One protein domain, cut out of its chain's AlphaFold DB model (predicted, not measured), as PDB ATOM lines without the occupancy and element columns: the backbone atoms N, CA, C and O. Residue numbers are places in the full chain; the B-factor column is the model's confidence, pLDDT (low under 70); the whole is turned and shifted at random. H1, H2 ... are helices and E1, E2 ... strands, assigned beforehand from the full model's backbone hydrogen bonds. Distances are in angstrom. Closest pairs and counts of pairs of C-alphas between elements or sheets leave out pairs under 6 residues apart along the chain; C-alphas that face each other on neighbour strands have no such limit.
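What this domain is: This is residues 125 to 153 and 184 to 272 of the 284 residues of the protein "Helicase C-terminal domain-containing protein" of Pseudogymnoascus sp. VKM F-4520 (FW-2644) (UniProt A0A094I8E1). A small sheet of three parallel strands has H1 over one face and H2 over the other, and a helical hairpin, H3 and H4, packs on H2 and reaches the sheet with the residues near its turn. The long loop of residues 231 to 243 leads from E3 out to H3. The printed part has 118 residues with four named helices and three named strands, in the order E1 H1 E2 H2 E3 H3 H4; the sheet's order is E1 E3 E2, and the class is mixed, helices and strands. It is compact, with a radius of gyration of the C-alphas of 15.2 A, and spans 50 by 34 by 26 A.

How they stand to each other: E1, residues 125 to 131, is an edge strand, parallel to the inner strand E3, residues 223 to 230, at 21 degrees; N 127 and O 225 are 2.9 A apart, within hydrogen-bond range. H1, residues 136 to 147, is on the sheet at a height of 10.1 A, over E3 and along the strands, at 14 degrees to E3 on the local plane; its closest C-alpha pair with E3 is Gly 136 and Glu 230, 6.3 A. E2, residues 196 to 200, is the other edge strand, parallel to E3 at 14 degrees, with N 199 and O 226 within hydrogen-bond range at 2.8 A. H2, residues 206 to 214, is on the opposite face from H1, at a height of 10.0 A over the sheet; its closest C-alpha pair with E2 is Ala 197 and Ala 213, 5.5 A. E2, H2 and E3 form a strand-helix-strand unit, two parallel neighbour strands with a helix between, with a right-handed crossover. H3, residues 244 to 257, only grazes the sheet with residues 255 to 257. H3 and H4, residues 262 to 271, form a helical hairpin: they touch at Leu 255 and Arg 262, C-alphas 5.8 A apart, at a shallow tilt of 26 degrees, opposite ways. H4 only grazes the sheet with residues 262 to 266, and touches H2, closest at the C-alphas of Ile 206 and Leu 266, 7.3 A. H1 is apart from H2, H3 and H4. In H1, H2, H3 and H4 every O i to N i+4 pair is within hydrogen-bond range.

Where its parts are: E1 begins at C-alpha 125, (-6.497, -24.558, -28.700), and is 19.1 A long; H1 is 17.0 A. E3 is 22.5 A, and H3 is 19.6 A. H4 ends at C-alpha 271, (10.848, -28.060, -32.924).

The domain as a whole: The C-alphas of Gly 150 and Asp 242, the two farthest apart, are 50.7 A from each other. Residues 154 to 183 are not printed, and C-alphas 153 and 184 are 21.8 A apart across the cut. The link from E3 to H3 is long, 13 residues. The model's confidence is under 70 at residues 149 to 153, 184 to 190 and 237 to 248.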
ATOM      1  N   GLU A 125      -5.775 -23.339 -28.352       92.69
ATOM      2  CA  GLU A 125      -6.497 -24.558 -28.700       92.69
ATOM      3  C   GLU A 125      -6.537 -24.699 -30.226       92.69
ATOM      4  O   GLU A 125      -7.065 -23.831 -30.918       92.69
ATOM      5  N   TYR A 126      -5.964 -25.780 -30.758       93.56
ATOM      6  CA  TYR A 126      -5.894 -26.024 -32.200       93.56
ATOM      7  C   TYR A 126      -7.016 -26.969 -32.641       93.56
ATOM      8  O   TYR A 126      -7.054 -28.127 -32.218       93.56
ATOM      9  N   SER A 127      -7.893 -26.511 -33.533       92.94
ATOM     10  CA  SER A 127      -9.048 -27.272 -34.025       92.94
ATOM     11  C   SER A 127      -9.134 -27.271 -35.552       92.94
ATOM     12  O   SER A 127      -8.669 -26.353 -36.227       92.94
ATOM     13  N   VAL A 128      -9.729 -28.327 -36.107       94.94
ATOM     14  CA  VAL A 128     -10.021 -28.437 -37.539       94.94
ATOM     15  C   VAL A 128     -11.465 -28.881 -37.686       94.94
ATOM     16  O   VAL A 128     -11.875 -29.875 -37.083       94.94
ATOM     17  N   VAL A 129     -12.233 -28.140 -38.477       94.06
ATOM     18  CA  VAL A 129     -13.657 -28.369 -38.699       94.06
ATOM     19  C   VAL A 129     -13.878 -28.678 -40.170       94.06
ATOM     20  O   VAL A 129     -13.559 -27.878 -41.047       94.06
ATOM     21  N   ARG A 130     -14.455 -29.849 -40.432       95.50
ATOM     22  CA  ARG A 130     -14.915 -30.248 -41.762       95.50
ATOM     23  C   ARG A 130     -16.342 -29.750 -41.980       95.50
ATOM     24  O   ARG A 130     -17.194 -29.972 -41.119       95.50
ATOM     25  N   VAL A 131     -16.615 -29.116 -43.115       95.69
ATOM     26  CA  VAL A 131     -17.944 -28.575 -43.449       95.69
ATOM     27  C   VAL A 131     -18.395 -28.982 -44.854       95.69
ATOM     28  O   VAL A 131     -17.554 -29.236 -45.716       95.69
ATOM     29  N   PRO A 132     -19.713 -29.000 -45.135       96.62
ATOM     30  CA  PRO A 132     -20.194 -29.228 -46.490       96.62
ATOM     31  C   PRO A 132     -19.733 -28.146 -47.470       96.62
ATOM     32  O   PRO A 132     -19.530 -26.990 -47.097       96.62
ATOM     33  N   ASN A 133     -19.633 -28.509 -48.746       94.75
ATOM     34  CA  ASN A 133     -19.249 -27.578 -49.808       94.75
ATOM     35  C   ASN A 133     -20.159 -26.338 -49.848       94.75
ATOM     36  O   ASN A 133     -21.387 -26.448 -49.777       94.75
ATOM     37  N   GLY A 134     -19.553 -25.155 -49.971       91.88
ATOM     38  CA  GLY A 134     -20.247 -23.864 -49.964       91.88
ATOM     39  C   GLY A 134     -20.731 -23.404 -48.584       91.88
ATOM     40  O   GLY A 134     -21.453 -22.407 -48.494       91.88
ATOM     41  N   ARG A 135     -20.379 -24.112 -47.500       92.00
ATOM     42  CA  ARG A 135     -20.798 -23.768 -46.132       92.00
ATOM     43  C   ARG A 135     -19.702 -23.118 -45.297       92.00
ATOM     44  O   ARG A 135     -20.061 -22.570 -44.258       92.00
ATOM     45  N   GLY A 136     -18.439 -23.083 -45.734       89.94
ATOM     46  CA  GLY A 136     -17.319 -22.548 -44.939       89.94
ATOM     47  C   GLY A 136     -17.587 -21.161 -44.357       89.94
ATOM     48  O   GLY A 136     -17.647 -20.989 -43.139       89.94
ATOM     49  N   VAL A 137     -17.876 -20.188 -45.224       88.06
ATOM     50  CA  VAL A 137     -18.182 -18.806 -44.810       88.06
ATOM     51  C   VAL A 137     -19.420 -18.736 -43.910       88.06
ATOM     52  O   VAL A 137     -19.461 -17.951 -42.968       88.06
ATOM     53  N   THR A 138     -20.434 -19.562 -44.177       88.19
ATOM     54  CA  THR A 138     -21.684 -19.555 -43.403       88.19
ATOM     55  C   THR A 138     -21.469 -20.081 -41.985       88.19
ATOM     56  O   THR A 138     -22.016 -19.516 -41.040       88.19
ATOM     57  N   GLU A 139     -20.680 -21.142 -41.812       88.31
ATOM     58  CA  GLU A 139     -20.389 -21.689 -40.484       88.31
ATOM     59  C   GLU A 139     -19.472 -20.756 -39.680       88.31
ATOM     60  O   GLU A 139     -19.748 -20.507 -38.506       88.31
ATOM     61  N   VAL A 140     -18.467 -20.140 -40.315       88.00
ATOM     62  CA  VAL A 140     -17.646 -19.106 -39.658       88.00
ATOM     63  C   VAL A 140     -18.494 -17.905 -39.254       88.00
ATOM     64  O   VAL A 140     -18.375 -17.428 -38.129       88.00
ATOM     65  N   LYS A 141     -19.405 -17.449 -40.120       86.75
ATOM     66  CA  LYS A 141     -20.319 -16.353 -39.793       86.75
ATOM     67  C   LYS A 141     -21.149 -16.663 -38.544       86.75
ATOM     68  O   LYS A 141     -21.184 -15.839 -37.637       86.75
ATOM     69  N   LYS A 142     -21.751 -17.853 -38.455       86.81
ATOM     70  CA  LYS A 142     -22.507 -18.272 -37.260       86.81
ATOM     71  C   LYS A 142     -21.633 -18.309 -36.007       86.81
ATOM     72  O   LYS A 142     -22.078 -17.889 -34.943       86.81
ATOM     73  N   LEU A 143     -20.401 -18.811 -36.128       84.31
ATOM     74  CA  LEU A 143     -19.447 -18.846 -35.022       84.31
ATOM     75  C   LEU A 143     -19.151 -17.428 -34.520       84.31
ATOM     76  O   LEU A 143     -19.274 -17.174 -33.323       84.31
ATOM     77  N   VAL A 144     -18.837 -16.502 -35.427       83.81
ATOM     78  CA  VAL A 144     -18.587 -15.094 -35.094       83.81
ATOM     79  C   VAL A 144     -19.829 -14.466 -34.459       83.81
ATOM     80  O   VAL A 144     -19.743 -13.941 -33.356       83.81
ATOM     81  N   GLU A 145     -21.008 -14.597 -35.068       82.50
ATOM     82  CA  GLU A 145     -22.263 -14.045 -34.529       82.50
ATOM     83  C   GLU A 145     -22.586 -14.573 -33.121       82.50
ATOM     84  O   GLU A 145     -23.016 -13.809 -32.258       82.50
ATOM     85  N   SER A 146     -22.319 -15.855 -32.851       82.31
ATOM     86  CA  SER A 146     -22.535 -16.453 -31.525       82.31
ATOM     87  C   SER A 146     -21.591 -15.917 -30.443       82.31
ATOM     88  O   SER A 146     -21.931 -15.935 -29.260       82.31
ATOM     89  N   ARG A 147     -20.400 -15.447 -30.831       76.06
ATOM     90  CA  ARG A 147     -19.355 -14.954 -29.920       76.06
ATOM     91  C   ARG A 147     -19.408 -13.446 -29.725       76.06
ATOM     92  O   ARG A 147     -18.966 -12.952 -28.696       76.06
ATOM     93  N   VAL A 148     -19.960 -12.739 -30.703       72.62
ATOM     94  CA  VAL A 148     -19.980 -11.281 -30.781       72.62
ATOM     95  C   VAL A 148     -21.404 -10.741 -30.548       72.62
ATOM     96  O   VAL A 148     -21.788  -9.688 -31.051       72.62
ATOM     97  N   ALA A 149     -22.231 -11.461 -29.784       55.97
ATOM     98  CA  ALA A 149     -23.582 -11.017 -29.449       55.97
ATOM     99  C   ALA A 149     -23.545  -9.599 -28.836       55.97
ATOM    100  O   ALA A 149     -23.108  -9.421 -27.702       55.97
ATOM    101  N   GLY A 150     -23.968  -8.592 -29.614       53.38
ATOM    102  CA  GLY A 150     -23.924  -7.174 -29.237       53.38
ATOM    103  C   GLY A 150     -23.257  -6.225 -30.243       53.38
ATOM    104  O   GLY A 150     -23.457  -5.021 -30.115       53.38
ATOM    105  N   PHE A 151     -22.530  -6.718 -31.256       51.59
ATOM    106  CA  PHE A 151     -22.004  -5.865 -32.333       51.59
ATOM    107  C   PHE A 151     -22.853  -5.972 -33.602       51.59
ATOM    108  O   PHE A 151     -23.117  -7.063 -34.111       51.59
ATOM    109  N   SER A 152     -23.256  -4.823 -34.133       47.06
ATOM    110  CA  SER A 152     -23.913  -4.719 -35.435       47.06
ATOM    111  C   SER A 152     -22.880  -4.963 -36.545       47.06
ATOM    112  O   SER A 152     -21.847  -4.294 -36.537       47.06
ATOM    113  N   PRO A 153     -23.109  -5.879 -37.505       46.47
ATOM    114  CA  PRO A 153     -22.182  -6.078 -38.615       46.47
ATOM    115  C   PRO A 153     -22.055  -4.792 -39.439       46.47
ATOM    116  O   PRO A 153     -23.059  -4.288 -39.945       46.47
ATOM    117  N   ALA A 184      -1.757 -12.998 -43.363       55.44
ATOM    118  CA  ALA A 184      -1.563 -12.436 -42.036       55.44
ATOM    119  C   ALA A 184      -1.306 -10.925 -42.165       55.44
ATOM    120  O   ALA A 184      -0.427 -10.496 -42.917       55.44
ATOM    121  N   ILE A 185      -2.111 -10.117 -41.472       54.44
ATOM    122  CA  ILE A 185      -1.867  -8.677 -41.348       54.44
ATOM    123  C   ILE A 185      -0.394  -8.518 -40.953       54.44
ATOM    124  O   ILE A 185       0.066  -9.264 -40.097       54.44
ATOM    125  N   GLY A 186       0.340  -7.642 -41.650       51.50
ATOM    126  CA  GLY A 186       1.802  -7.653 -41.770       51.50
ATOM    127  C   GLY A 186       2.640  -7.762 -40.485       51.50
ATOM    128  O   GLY A 186       2.165  -7.828 -39.351       51.50
ATOM    129  N   THR A 187       3.953  -7.840 -40.678       52.97
ATOM    130  CA  THR A 187       4.959  -7.959 -39.616       52.97
ATOM    131  C   THR A 187       4.822  -6.852 -38.558       52.97
ATOM    132  O   THR A 187       4.665  -5.679 -38.885       52.97
ATOM    133  N   GLY A 188       4.888  -7.234 -37.277       55.03
ATOM    134  CA  GLY A 188       5.066  -6.301 -36.156       55.03
ATOM    135  C   GLY A 188       3.810  -5.687 -35.531       55.03
ATOM    136  O   GLY A 188       3.948  -4.809 -34.685       55.03
ATOM    137  N   ILE A 189       2.604  -6.120 -35.907       61.06
ATOM    138  CA  ILE A 189       1.372  -5.657 -35.253       61.06
ATOM    139  C   ILE A 189       1.016  -6.630 -34.122       61.06
ATOM    140  O   ILE A 189       0.579  -7.751 -34.377       61.06
ATOM    141  N   ASP A 190       1.206  -6.168 -32.888       67.31
ATOM    142  CA  ASP A 190       0.734  -6.809 -31.658       67.31
ATOM    143  C   ASP A 190      -0.611  -6.180 -31.273       67.31
ATOM    144  O   ASP A 190      -0.666  -5.018 -30.867       67.31
ATOM    145  N   VAL A 191      -1.705  -6.918 -31.481       74.00
ATOM    146  CA  VAL A 191      -3.041  -6.481 -31.057       74.00
ATOM    147  C   VAL A 191      -3.470  -7.341 -29.872       74.00
ATOM    148  O   VAL A 191      -3.694  -8.545 -30.046       74.00
ATOM    149  N   PRO A 192      -3.613  -6.758 -28.670       78.31
ATOM    150  CA  PRO A 192      -4.132  -7.487 -27.524       78.31
ATOM    151  C   PRO A 192      -5.612  -7.837 -27.736       78.31
ATOM    152  O   PRO A 192      -6.337  -7.170 -28.475       78.31
ATOM    153  N   GLY A 193      -6.092  -8.882 -27.068       81.69
ATOM    154  CA  GLY A 193      -7.503  -9.267 -27.071       81.69
ATOM    155  C   GLY A 193      -7.944 -10.160 -28.233       81.69
ATOM    156  O   GLY A 193      -9.117 -10.539 -28.291       81.69
ATOM    157  N   ILE A 194      -7.045 -10.563 -29.138       86.94
ATOM    158  CA  ILE A 194      -7.385 -11.550 -30.172       86.94
ATOM    159  C   ILE A 194      -7.543 -12.933 -29.528       86.94
ATOM    160  O   ILE A 194      -6.573 -13.545 -29.079       86.94
ATOM    161  N   THR A 195      -8.770 -13.455 -29.546       89.31
ATOM    162  CA  THR A 195      -9.132 -14.760 -28.959       89.31
ATOM    163  C   THR A 195      -9.406 -15.849 -29.994       89.31
ATOM    164  O   THR A 195      -9.530 -17.017 -29.633       89.31
ATOM    165  N   HIS A 196      -9.526 -15.498 -31.276       90.06
ATOM    166  CA  HIS A 196      -9.816 -16.449 -32.347       90.06
ATOM    167  C   HIS A 196      -8.958 -16.141 -33.574       90.06
ATOM    168  O   HIS A 196      -8.910 -15.000 -34.028       90.06
ATOM    169  N   ALA A 197      -8.324 -17.173 -34.121       91.31
ATOM    170  CA  ALA A 197      -7.676 -17.149 -35.427       91.31
ATOM    171  C   ALA A 197      -8.351 -18.220 -36.288       91.31
ATOM    172  O   ALA A 197      -8.363 -19.391 -35.911       91.31
ATOM    173  N   ILE A 198      -8.978 -17.817 -37.394       92.25
ATOM    174  CA  ILE A 198      -9.798 -18.715 -38.215       92.25
ATOM    175  C   ILE A 198      -9.255 -18.721 -39.640       92.25
ATOM    176  O   ILE A 198      -9.330 -17.715 -40.344       92.25
ATOM    177  N   HIS A 199      -8.767 -19.878 -40.068       93.00
ATOM    178  CA  HIS A 199      -8.405 -20.164 -41.448       93.00
ATOM    179  C   HIS A 199      -9.621 -20.715 -42.183       93.00
ATOM    180  O   HIS A 199     -10.168 -21.755 -41.810       93.00
ATOM    181  N   LEU A 200     -10.055 -20.007 -43.221       91.56
ATOM    182  CA  LEU A 200     -10.936 -20.564 -44.240       91.56
ATOM    183  C   LEU A 200     -10.034 -21.223 -45.279       91.56
ATOM    184  O   LEU A 200      -9.217 -20.524 -45.865       91.56
ATOM    185  N   GLU A 201     -10.213 -22.526 -45.499       90.19
ATOM    186  CA  GLU A 201      -9.331 -23.386 -46.303       90.19
ATOM    187  C   GLU A 201      -8.062 -23.840 -45.561       90.19
ATOM    188  O   GLU A 201      -7.722 -23.363 -44.475       90.19
ATOM    189  N   ALA A 202      -7.394 -24.848 -46.125       90.69
ATOM    190  CA  ALA A 202      -6.156 -25.371 -45.564       90.69
ATOM    191  C   ALA A 202      -5.039 -24.314 -45.655       90.69
ATOM    192  O   ALA A 202      -4.868 -23.706 -46.715       90.69
ATOM    193  N   PRO A 203      -4.237 -24.120 -44.591       89.75
ATOM    194  CA  PRO A 203      -3.099 -23.211 -44.647       89.75
ATOM    195  C   PRO A 203      -2.084 -23.674 -45.700       89.75
ATOM    196  O   PRO A 203      -1.920 -24.871 -45.945       89.75
ATOM    197  N   HIS A 204      -1.361 -22.729 -46.305       84.06
ATOM    198  CA  HIS A 204      -0.375 -23.034 -47.348       84.06
ATOM    199  C   HIS A 204       0.796 -23.886 -46.838       84.06
ATOM    200  O   HIS A 204       1.315 -24.739 -47.565       84.06
ATOM    201  N   SER A 205       1.204 -23.677 -45.586       83.75
ATOM    202  CA  SER A 205       2.201 -24.486 -44.893       83.75
ATOM    203  C   SER A 205       1.974 -24.469 -43.378       83.75
ATOM    204  O   SER A 205       1.253 -23.623 -42.849       83.75
ATOM    205  N   ILE A 206       2.619 -25.388 -42.653       85.75
ATOM    206  CA  ILE A 206       2.615 -25.372 -41.179       85.75
ATOM    207  C   ILE A 206       3.311 -24.135 -40.608       85.75
ATOM    208  O   ILE A 206       2.920 -23.663 -39.543       85.75
ATOM    209  N   ILE A 207       4.310 -23.600 -41.316       83.50
ATOM    210  CA  ILE A 207       4.985 -22.356 -40.932       83.50
ATOM    211  C   ILE A 207       3.977 -21.206 -40.955       83.50
ATOM    212  O   ILE A 207       3.825 -20.521 -39.945       83.50
ATOM    213  N   ASP A 208       3.244 -21.057 -42.062       83.31
ATOM    214  CA  ASP A 208       2.239 -19.998 -42.222       83.31
ATOM    215  C   ASP A 208       1.147 -20.135 -41.160       83.31
ATOM    216  O   ASP A 208       0.862 -19.183 -40.438       83.31
ATOM    217  N   TYR A 209       0.632 -21.354 -40.963       89.19
ATOM    218  CA  TYR A 209      -0.355 -21.634 -39.922       89.19
ATOM    219  C   TYR A 209       0.127 -21.218 -38.526       89.19
ATOM    220  O   TYR A 209      -0.616 -20.584 -37.776       89.19
ATOM    221  N   ALA A 210       1.367 -21.561 -38.169       87.44
ATOM    222  CA  ALA A 210       1.933 -21.239 -36.866       87.44
ATOM    223  C   ALA A 210       2.140 -19.729 -36.679       87.44
ATOM    224  O   ALA A 210       1.824 -19.207 -35.607       87.44
ATOM    225  N   GLN A 211       2.615 -19.021 -37.710       83.81
ATOM    226  CA  GLN A 211       2.734 -17.560 -37.681       83.81
ATOM    227  C   GLN A 211       1.365 -16.894 -37.537       83.81
ATOM    228  O   GLN A 211       1.181 -16.022 -36.691       83.81
ATOM    229  N   GLU A 212       0.401 -17.307 -38.353       87.44
ATOM    230  CA  GLU A 212      -0.932 -16.714 -38.427       87.44
ATOM    231  C   GLU A 212      -1.724 -16.951 -37.142       87.44
ATOM    232  O   GLU A 212      -2.255 -16.002 -36.564       87.44
ATOM    233  N   ALA A 213      -1.738 -18.186 -36.635       88.94
ATOM    234  CA  ALA A 213      -2.358 -18.508 -35.353       88.94
ATOM    235  C   ALA A 213      -1.621 -17.851 -34.171       88.94
ATOM    236  O   ALA A 213      -2.248 -17.478 -33.179       88.94
ATOM    237  N   GLY A 214      -0.299 -17.684 -34.274       85.56
ATOM    238  CA  GLY A 214       0.554 -17.109 -33.232       85.56
ATOM    239  C   GLY A 214       0.326 -15.620 -32.957       85.56
ATOM    240  O   GLY A 214       0.723 -15.151 -31.887       85.56
ATOM    241  N   ARG A 215      -0.340 -14.901 -33.871       83.56
ATOM    242  CA  ARG A 215      -0.736 -13.491 -33.692       83.56
ATOM    243  C   ARG A 215      -1.826 -13.308 -32.646       83.56
ATOM    244  O   ARG A 215      -1.967 -12.225 -32.095       83.56
ATOM    245  N   ALA A 216      -2.595 -14.355 -32.370       87.62
ATOM    246  CA  ALA A 216      -3.597 -14.325 -31.323       87.62
ATOM    247  C   ALA A 216      -2.977 -14.594 -29.944       87.62
ATOM    248  O   ALA A 216      -1.957 -15.279 -29.825       87.62
ATOM    249  N   GLY A 217      -3.611 -14.091 -28.883       86.75
ATOM    250  CA  GLY A 217      -3.249 -14.424 -27.504       86.75
ATOM    251  C   GLY A 217      -1.850 -13.984 -27.072       86.75
ATOM    252  O   GLY A 217      -1.195 -14.727 -26.329       86.75
ATOM    253  N   MET A 218      -1.344 -12.863 -27.599       84.06
ATOM    254  CA  MET A 218      -0.015 -12.333 -27.264       84.06
ATOM    255  C   MET A 218       0.072 -11.838 -25.812       84.06
ATOM    256  O   MET A 218       1.144 -11.911 -25.216       84.06
ATOM    257  N   SER A 219      -1.056 -11.460 -25.200       85.88
ATOM    258  CA  SER A 219      -1.136 -11.087 -23.779       85.88
ATOM    259  C   SER A 219      -1.547 -12.260 -22.871       85.88
ATOM    260  O   SER A 219      -1.904 -12.058 -21.709       85.88
ATOM    261  N   GLY A 220      -1.484 -13.502 -23.371       86.75
ATOM    262  CA  GLY A 220      -1.787 -14.719 -22.605       86.75
ATOM    263  C   GLY A 220      -3.257 -15.146 -22.625       86.75
ATOM    264  O   GLY A 220      -3.641 -16.063 -21.896       86.75
ATOM    265  N   GLU A 221      -4.085 -14.525 -23.461       89.25
ATOM    266  CA  GLU A 221      -5.490 -14.885 -23.640       89.25
ATOM    267  C   GLU A 221      -5.633 -16.331 -24.116       89.25
ATOM    268  O   GLU A 221      -4.795 -16.839 -24.863       89.25
ATOM    269  N   ARG A 222      -6.724 -17.001 -23.729       91.06
ATOM    270  CA  ARG A 222      -7.068 -18.281 -24.355       91.06
ATOM    271  C   ARG A 222      -7.512 -18.037 -25.792       91.06
ATOM    272  O   ARG A 222      -8.415 -17.238 -26.034       91.06
ATOM    273  N   VAL A 223      -6.884 -18.749 -26.717       92.00
ATOM    274  CA  VAL A 223      -7.098 -18.618 -28.156       92.00
ATOM    275  C   VAL A 223      -7.685 -19.900 -28.711       92.00
ATOM    276  O   VAL A 223      -7.197 -20.976 -28.389       92.00
ATOM    277  N   VAL A 224      -8.652 -19.783 -29.616       92.69
ATOM    278  CA  VAL A 224      -9.053 -20.877 -30.506       92.69
ATOM    279  C   VAL A 224      -8.474 -20.615 -31.896       92.69
ATOM    280  O   VAL A 224      -8.860 -19.658 -32.569       92.69
ATOM    281  N   ALA A 225      -7.541 -21.461 -32.325       93.94
ATOM    282  CA  ALA A 225      -6.990 -21.477 -33.674       93.94
ATOM    283  C   ALA A 225      -7.691 -22.579 -34.482       93.94
ATOM    284  O   ALA A 225      -7.501 -23.770 -34.227       93.94
ATOM    285  N   MET A 226      -8.532 -22.188 -35.434       93.69
ATOM    286  CA  MET A 226      -9.421 -23.085 -36.171       93.69
ATOM    287  C   MET A 226      -9.092 -23.091 -37.659       93.69
ATOM    288  O   MET A 226      -8.972 -22.031 -38.262       93.69
ATOM    289  N   VAL A 227      -9.048 -24.276 -38.266       95.31
ATOM    290  CA  VAL A 227      -9.049 -24.438 -39.727       95.31
ATOM    291  C   VAL A 227     -10.397 -24.999 -40.168       95.31
ATOM    292  O   VAL A 227     -10.804 -26.064 -39.706       95.31
ATOM    293  N   VAL A 228     -11.095 -24.299 -41.056       95.12
ATOM    294  CA  VAL A 228     -12.376 -24.726 -41.629       95.12
ATOM    295  C   VAL A 228     -12.141 -25.209 -43.054       95.12
ATOM    296  O   VAL A 228     -11.722 -24.435 -43.911       95.12
ATOM    297  N   ILE A 229     -12.425 -26.486 -43.311       94.75
ATOM    298  CA  ILE A 229     -12.156 -27.145 -44.596       94.75
ATOM    299  C   ILE A 229     -13.452 -27.706 -45.167       94.75
ATOM    300  O   ILE A 229     -14.174 -28.442 -44.490       94.75
ATOM    301  N   GLU A 230     -13.747 -27.358 -46.416       94.75
ATOM    302  CA  GLU A 230     -14.897 -27.907 -47.131       94.75
ATOM    303  C   GLU A 230     -14.642 -29.356 -47.574       94.75
ATOM    304  O   GLU A 230     -13.505 -29.751 -47.819       94.75
ATOM    305  N   ASP A 231     -15.703 -30.152 -47.723       94.31
ATOM    306  CA  ASP A 231     -15.621 -31.562 -48.132       94.31
ATOM    307  C   ASP A 231     -14.758 -31.806 -49.380       94.31
ATOM    308  O   ASP A 231     -14.035 -32.799 -49.432       94.31
ATOM    309  N   LYS A 232     -14.837 -30.914 -50.374       92.00
ATOM    310  CA  LYS A 232     -14.077 -30.991 -51.632       92.00
ATOM    311  C   LYS A 232     -12.565 -30.798 -51.444       92.00
ATOM    312  O   LYS A 232     -11.802 -31.287 -52.267       92.00
ATOM    313  N   ASP A 233     -12.162 -30.091 -50.386       90.94
ATOM    314  CA  ASP A 233     -10.769 -29.734 -50.086       90.94
ATOM    315  C   ASP A 233     -10.203 -30.578 -48.934       90.94
ATOM    316  O   ASP A 233      -9.057 -30.393 -48.518       90.94
ATOM    317  N   TRP A 234     -11.003 -31.503 -48.392       91.38
ATOM    318  CA  TRP A 234     -10.559 -32.402 -47.340       91.38
ATOM    319  C   TRP A 234      -9.438 -33.306 -47.872       91.38
ATOM    320  O   TRP A 234      -9.660 -34.034 -48.842       91.38
ATOM    321  N   PRO A 235      -8.240 -33.294 -47.261       87.00
ATOM    322  CA  PRO A 235      -7.118 -34.054 -47.783       87.00
ATOM    323  C   PRO A 235      -7.380 -35.557 -47.681       87.00
ATOM    324  O   PRO A 235      -7.916 -36.055 -46.690       87.00
ATOM    325  N   GLU A 236      -6.959 -36.295 -48.701       80.38
ATOM    326  CA  GLU A 236      -6.847 -37.750 -48.630       80.38
ATOM    327  C   GLU A 236      -5.546 -38.140 -47.907       80.38
ATOM    328  O   GLU A 236      -4.588 -37.359 -47.856       80.38
ATOM    329  N   GLU A 237      -5.491 -39.348 -47.338       66.94
ATOM    330  CA  GLU A 237      -4.241 -39.887 -46.791       66.94
ATOM    331  C   GLU A 237      -3.208 -40.009 -47.918       66.94
ATOM    332  O   GLU A 237      -3.352 -40.802 -48.847       66.94
ATOM    333  N   VAL A 238      -2.160 -39.188 -47.857       61.53
ATOM    334  CA  VAL A 238      -1.136 -39.155 -48.902       61.53
ATOM    335  C   VAL A 238      -0.115 -40.255 -48.625       61.53
ATOM    336  O   VAL A 238       0.532 -40.256 -47.577       61.53
ATOM    337  N   ALA A 239       0.066 -41.175 -49.575       51.97
ATOM    338  CA  ALA A 239       1.211 -42.082 -49.574       51.97
ATOM    339  C   ALA A 239       2.507 -41.258 -49.661       51.97
ATOM    340  O   ALA A 239       2.630 -40.401 -50.536       51.97
ATOM    341  N   ALA A 240       3.456 -41.502 -48.752       51.28
ATOM    342  CA  ALA A 240       4.704 -40.750 -48.667       51.28
ATOM    343  C   ALA A 240       5.462 -40.771 -50.008       51.28
ATOM    344  O   ALA A 240       5.847 -41.836 -50.494       51.28
ATOM    345  N   LYS A 241       5.663 -39.594 -50.602       50.94
ATOM    346  CA  LYS A 241       6.571 -39.372 -51.728       50.94
ATOM    347  C   LYS A 241       7.564 -38.266 -51.365       50.94
ATOM    348  O   LYS A 241       7.258 -37.386 -50.559       50.94
ATOM    349  N   ASP A 242       8.770 -38.397 -51.912       47.22
ATOM    350  CA  ASP A 242       9.969 -37.659 -51.514       47.22
ATOM    351  C   ASP A 242      10.159 -36.370 -52.337       47.22
ATOM    352  O   ASP A 242      11.042 -36.286 -53.193       47.22
ATOM    353  N   SER A 243       9.354 -35.331 -52.093       54.12
ATOM    354  CA  SER A 243       9.658 -33.973 -52.580       54.12
ATOM    355  C   SER A 243       9.382 -32.876 -51.541       54.12
ATOM    356  O   SER A 243       8.549 -33.024 -50.652       54.12
ATOM    357  N   CYS A 244      10.075 -31.734 -51.643       50.75
ATOM    358  CA  CYS A 244       9.970 -30.631 -50.670       50.75
ATOM    359  C   CYS A 244       8.593 -29.920 -50.685       50.75
ATOM    360  O   CYS A 244       8.053 -29.560 -49.638       50.75
ATOM    361  N   LEU A 245       7.947 -29.800 -51.854       50.09
ATOM    362  CA  LEU A 245       6.542 -29.362 -51.962       50.09
ATOM    363  C   LEU A 245       5.580 -30.357 -51.292       50.09
ATOM    364  O   LEU A 245       4.592 -29.949 -50.674       50.09
ATOM    365  N   GLU A 246       5.891 -31.652 -51.365       57.88
ATOM    366  CA  GLU A 246       5.149 -32.687 -50.651       57.88
ATOM    367  C   GLU A 246       5.390 -32.620 -49.141       57.88
ATOM    368  O   GLU A 246       4.447 -32.890 -48.410       57.88
ATOM    369  N   LEU A 247       6.552 -32.162 -48.651       60.34
ATOM    370  CA  LEU A 247       6.782 -31.939 -47.213       60.34
ATOM    371  C   LEU A 247       5.845 -30.862 -46.648       60.34
ATOM    372  O   LEU A 247       5.138 -31.129 -45.678       60.34
ATOM    373  N   LYS A 248       5.751 -29.679 -47.279       66.94
ATOM    374  CA  LYS A 248       4.841 -28.604 -46.818       66.94
ATOM    375  C   LYS A 248       3.387 -29.080 -46.752       66.94
ATOM    376  O   LYS A 248       2.708 -28.854 -45.751       66.94
ATOM    377  N   ARG A 249       2.929 -29.784 -47.793       73.94
ATOM    378  CA  ARG A 249       1.571 -30.342 -47.859       73.94
ATOM    379  C   ARG A 249       1.372 -31.508 -46.884       73.94
ATOM    380  O   ARG A 249       0.308 -31.610 -46.283       73.94
ATOM    381  N   ARG A 250       2.378 -32.364 -46.689       79.88
ATOM    382  CA  ARG A 250       2.337 -33.499 -45.756       79.88
ATOM    383  C   ARG A 250       2.126 -33.026 -44.328       79.88
ATOM    384  O   ARG A 250       1.262 -33.571 -43.651       79.88
ATOM    385  N   GLU A 251       2.863 -32.008 -43.891       85.12
ATOM    386  CA  GLU A 251       2.735 -31.525 -42.517       85.12
ATOM    387  C   GLU A 251       1.375 -30.850 -42.270       85.12
ATOM    388  O   GLU A 251       0.744 -31.085 -41.237       85.12
ATOM    389  N   VAL A 252       0.862 -30.089 -43.249       89.81
ATOM    390  CA  VAL A 252      -0.498 -29.519 -43.192       89.81
ATOM    391  C   VAL A 252      -1.553 -30.625 -43.147       89.81
ATOM    392  O   VAL A 252      -2.451 -30.592 -42.306       89.81
ATOM    393  N   ASN A 253      -1.418 -31.655 -43.982       90.25
ATOM    394  CA  ASN A 253      -2.323 -32.802 -43.955       90.25
ATOM    395  C   ASN A 253      -2.242 -33.552 -42.620       90.25
ATOM    396  O   ASN A 253      -3.274 -33.966 -42.103       90.25
ATOM    397  N   GLY A 254      -1.055 -33.671 -42.020       89.62
ATOM    398  CA  GLY A 254      -0.877 -34.222 -40.677       89.62
ATOM    399  C   GLY A 254      -1.654 -33.438 -39.615       89.62
ATOM    400  O   GLY A 254      -2.335 -34.038 -38.783       89.62
ATOM    401  N   LEU A 255      -1.626 -32.102 -39.674       91.38
ATOM    402  CA  LEU A 255      -2.407 -31.234 -38.784       91.38
ATOM    403  C   LEU A 255      -3.921 -31.414 -38.984       91.38
ATOM    404  O   LEU A 255      -4.684 -31.414 -38.014       91.38
ATOM    405  N   ILE A 256      -4.358 -31.572 -40.234       93.25
ATOM    406  CA  ILE A 256      -5.772 -31.724 -40.592       93.25
ATOM    407  C   ILE A 256      -6.305 -33.095 -40.166       93.25
ATOM    408  O   ILE A 256      -7.306 -33.170 -39.450       93.25
ATOM    409  N   LEU A 257      -5.614 -34.164 -40.569       91.44
ATOM    410  CA  LEU A 257      -6.067 -35.554 -40.477       91.44
ATOM    411  C   LEU A 257      -5.820 -36.209 -39.117       91.44
ATOM    412  O   LEU A 257      -6.427 -37.241 -38.824       91.44
ATOM    413  N   THR A 258      -4.933 -35.652 -38.285       89.50
ATOM    414  CA  THR A 258      -4.613 -36.264 -36.993       89.50
ATOM    415  C   THR A 258      -5.857 -36.435 -36.117       89.50
ATOM    416  O   THR A 258      -6.672 -35.526 -35.950       89.50
ATOM    417  N   LYS A 259      -5.972 -37.624 -35.515       87.62
ATOM    418  CA  LYS A 259      -6.904 -37.909 -34.411       87.62
ATOM    419  C   LYS A 259      -6.261 -37.686 -33.037       87.62
ATOM    420  O   LYS A 259      -6.935 -37.818 -32.025       87.62
ATOM    421  N   GLY A 260      -4.955 -37.415 -33.009       87.31
ATOM    422  CA  GLY A 260      -4.190 -37.131 -31.799       87.31
ATOM    423  C   GLY A 260      -3.998 -35.633 -31.565       87.31
ATOM    424  O   GLY A 260      -4.662 -34.787 -32.164       87.31
ATOM    425  N   CYS A 261      -3.038 -35.294 -30.707       87.56
ATOM    426  CA  CYS A 261      -2.780 -33.913 -30.316       87.56
ATOM    427  C   CYS A 261      -2.146 -33.100 -31.458       87.56
ATOM    428  O   CYS A 261      -1.012 -33.352 -31.869       87.56
ATOM    429  N   ARG A 262      -2.851 -32.071 -31.948       90.75
ATOM    430  CA  ARG A 262      -2.344 -31.155 -32.992       90.75
ATOM    431  C   ARG A 262      -1.094 -30.397 -32.564       90.75
ATOM    432  O   ARG A 262      -0.220 -30.153 -33.387       90.75
ATOM    433  N   ARG A 263      -0.953 -30.113 -31.268       89.62
ATOM    434  CA  ARG A 263       0.272 -29.522 -30.720       89.62
ATOM    435  C   ARG A 263       1.493 -30.419 -30.921       89.62
ATOM    436  O   ARG A 263       2.547 -29.904 -31.254       89.62
ATOM    437  N   SER A 264       1.342 -31.740 -30.809       86.94
ATOM    438  CA  SER A 264       2.429 -32.686 -31.104       86.94
ATOM    439  C   SER A 264       2.796 -32.701 -32.594       86.94
ATOM    440  O   SER A 264       3.960 -32.887 -32.937       86.94
ATOM    441  N   ILE A 265       1.834 -32.481 -33.500       87.62
ATOM    442  CA  ILE A 265       2.143 -32.300 -34.929       87.62
ATOM    443  C   ILE A 265       2.978 -31.030 -35.122       87.62
ATOM    444  O   ILE A 265       4.060 -31.099 -35.692       87.62
ATOM    445  N   LEU A 266       2.526 -29.894 -34.582       88.62
ATOM    446  CA  LEU A 266       3.253 -28.624 -34.686       88.62
ATOM    447  C   LEU A 266       4.657 -28.705 -34.073       88.62
ATOM    448  O   LEU A 266       5.611 -28.290 -34.719       88.62
ATOM    449  N   GLY A 267       4.792 -29.283 -32.876       87.38
ATOM    450  CA  GLY A 267       6.078 -29.456 -32.197       87.38
ATOM    451  C   GLY A 267       7.050 -30.333 -32.988       87.38
ATOM    452  O   GLY A 267       8.214 -29.973 -33.142       87.38
ATOM    453  N   ARG A 268       6.581 -31.432 -33.590       84.50
ATOM    454  CA  ARG A 268       7.422 -32.256 -34.477       84.50
ATOM    455  C   ARG A 268       7.939 -31.476 -35.678       84.50
ATOM    456  O   ARG A 268       9.113 -31.589 -36.022       84.50
ATOM    457  N   CYS A 269       7.089 -30.654 -36.285       84.56
ATOM    458  CA  CYS A 269       7.461 -29.873 -37.460       84.56
ATOM    459  C   CYS A 269       8.397 -28.707 -37.119       84.56
ATOM    460  O   CYS A 269       9.400 -28.507 -37.794       84.56
ATOM    461  N   LEU A 270       8.060 -27.920 -36.096       85.88
ATOM    462  CA  LEU A 270       8.718 -26.645 -35.786       85.88
ATOM    463  C   LEU A 270       9.894 -26.791 -34.817       85.88
ATOM    464  O   LEU A 270      10.820 -25.980 -34.855       85.88
ATOM    465  N   ASP A 271       9.869 -27.833 -33.985       85.94
ATOM    466  CA  ASP A 271      10.848 -28.060 -32.924       85.94
ATOM    467  C   ASP A 271      11.555 -29.426 -33.044       85.94
ATOM    468  O   ASP A 271      12.481 -29.664 -32.283       85.94
ATOM    469  N   SER A 272      11.163 -30.329 -33.958       77.31
ATOM    470  CA  SER A 272      11.762 -31.677 -34.125       77.31
ATOM    471  C   SER A 272      11.885 -32.491 -32.828       77.31
ATOM    472  O   SER A 272      12.891 -33.158 -32.602       77.31
TER     473      SER A 272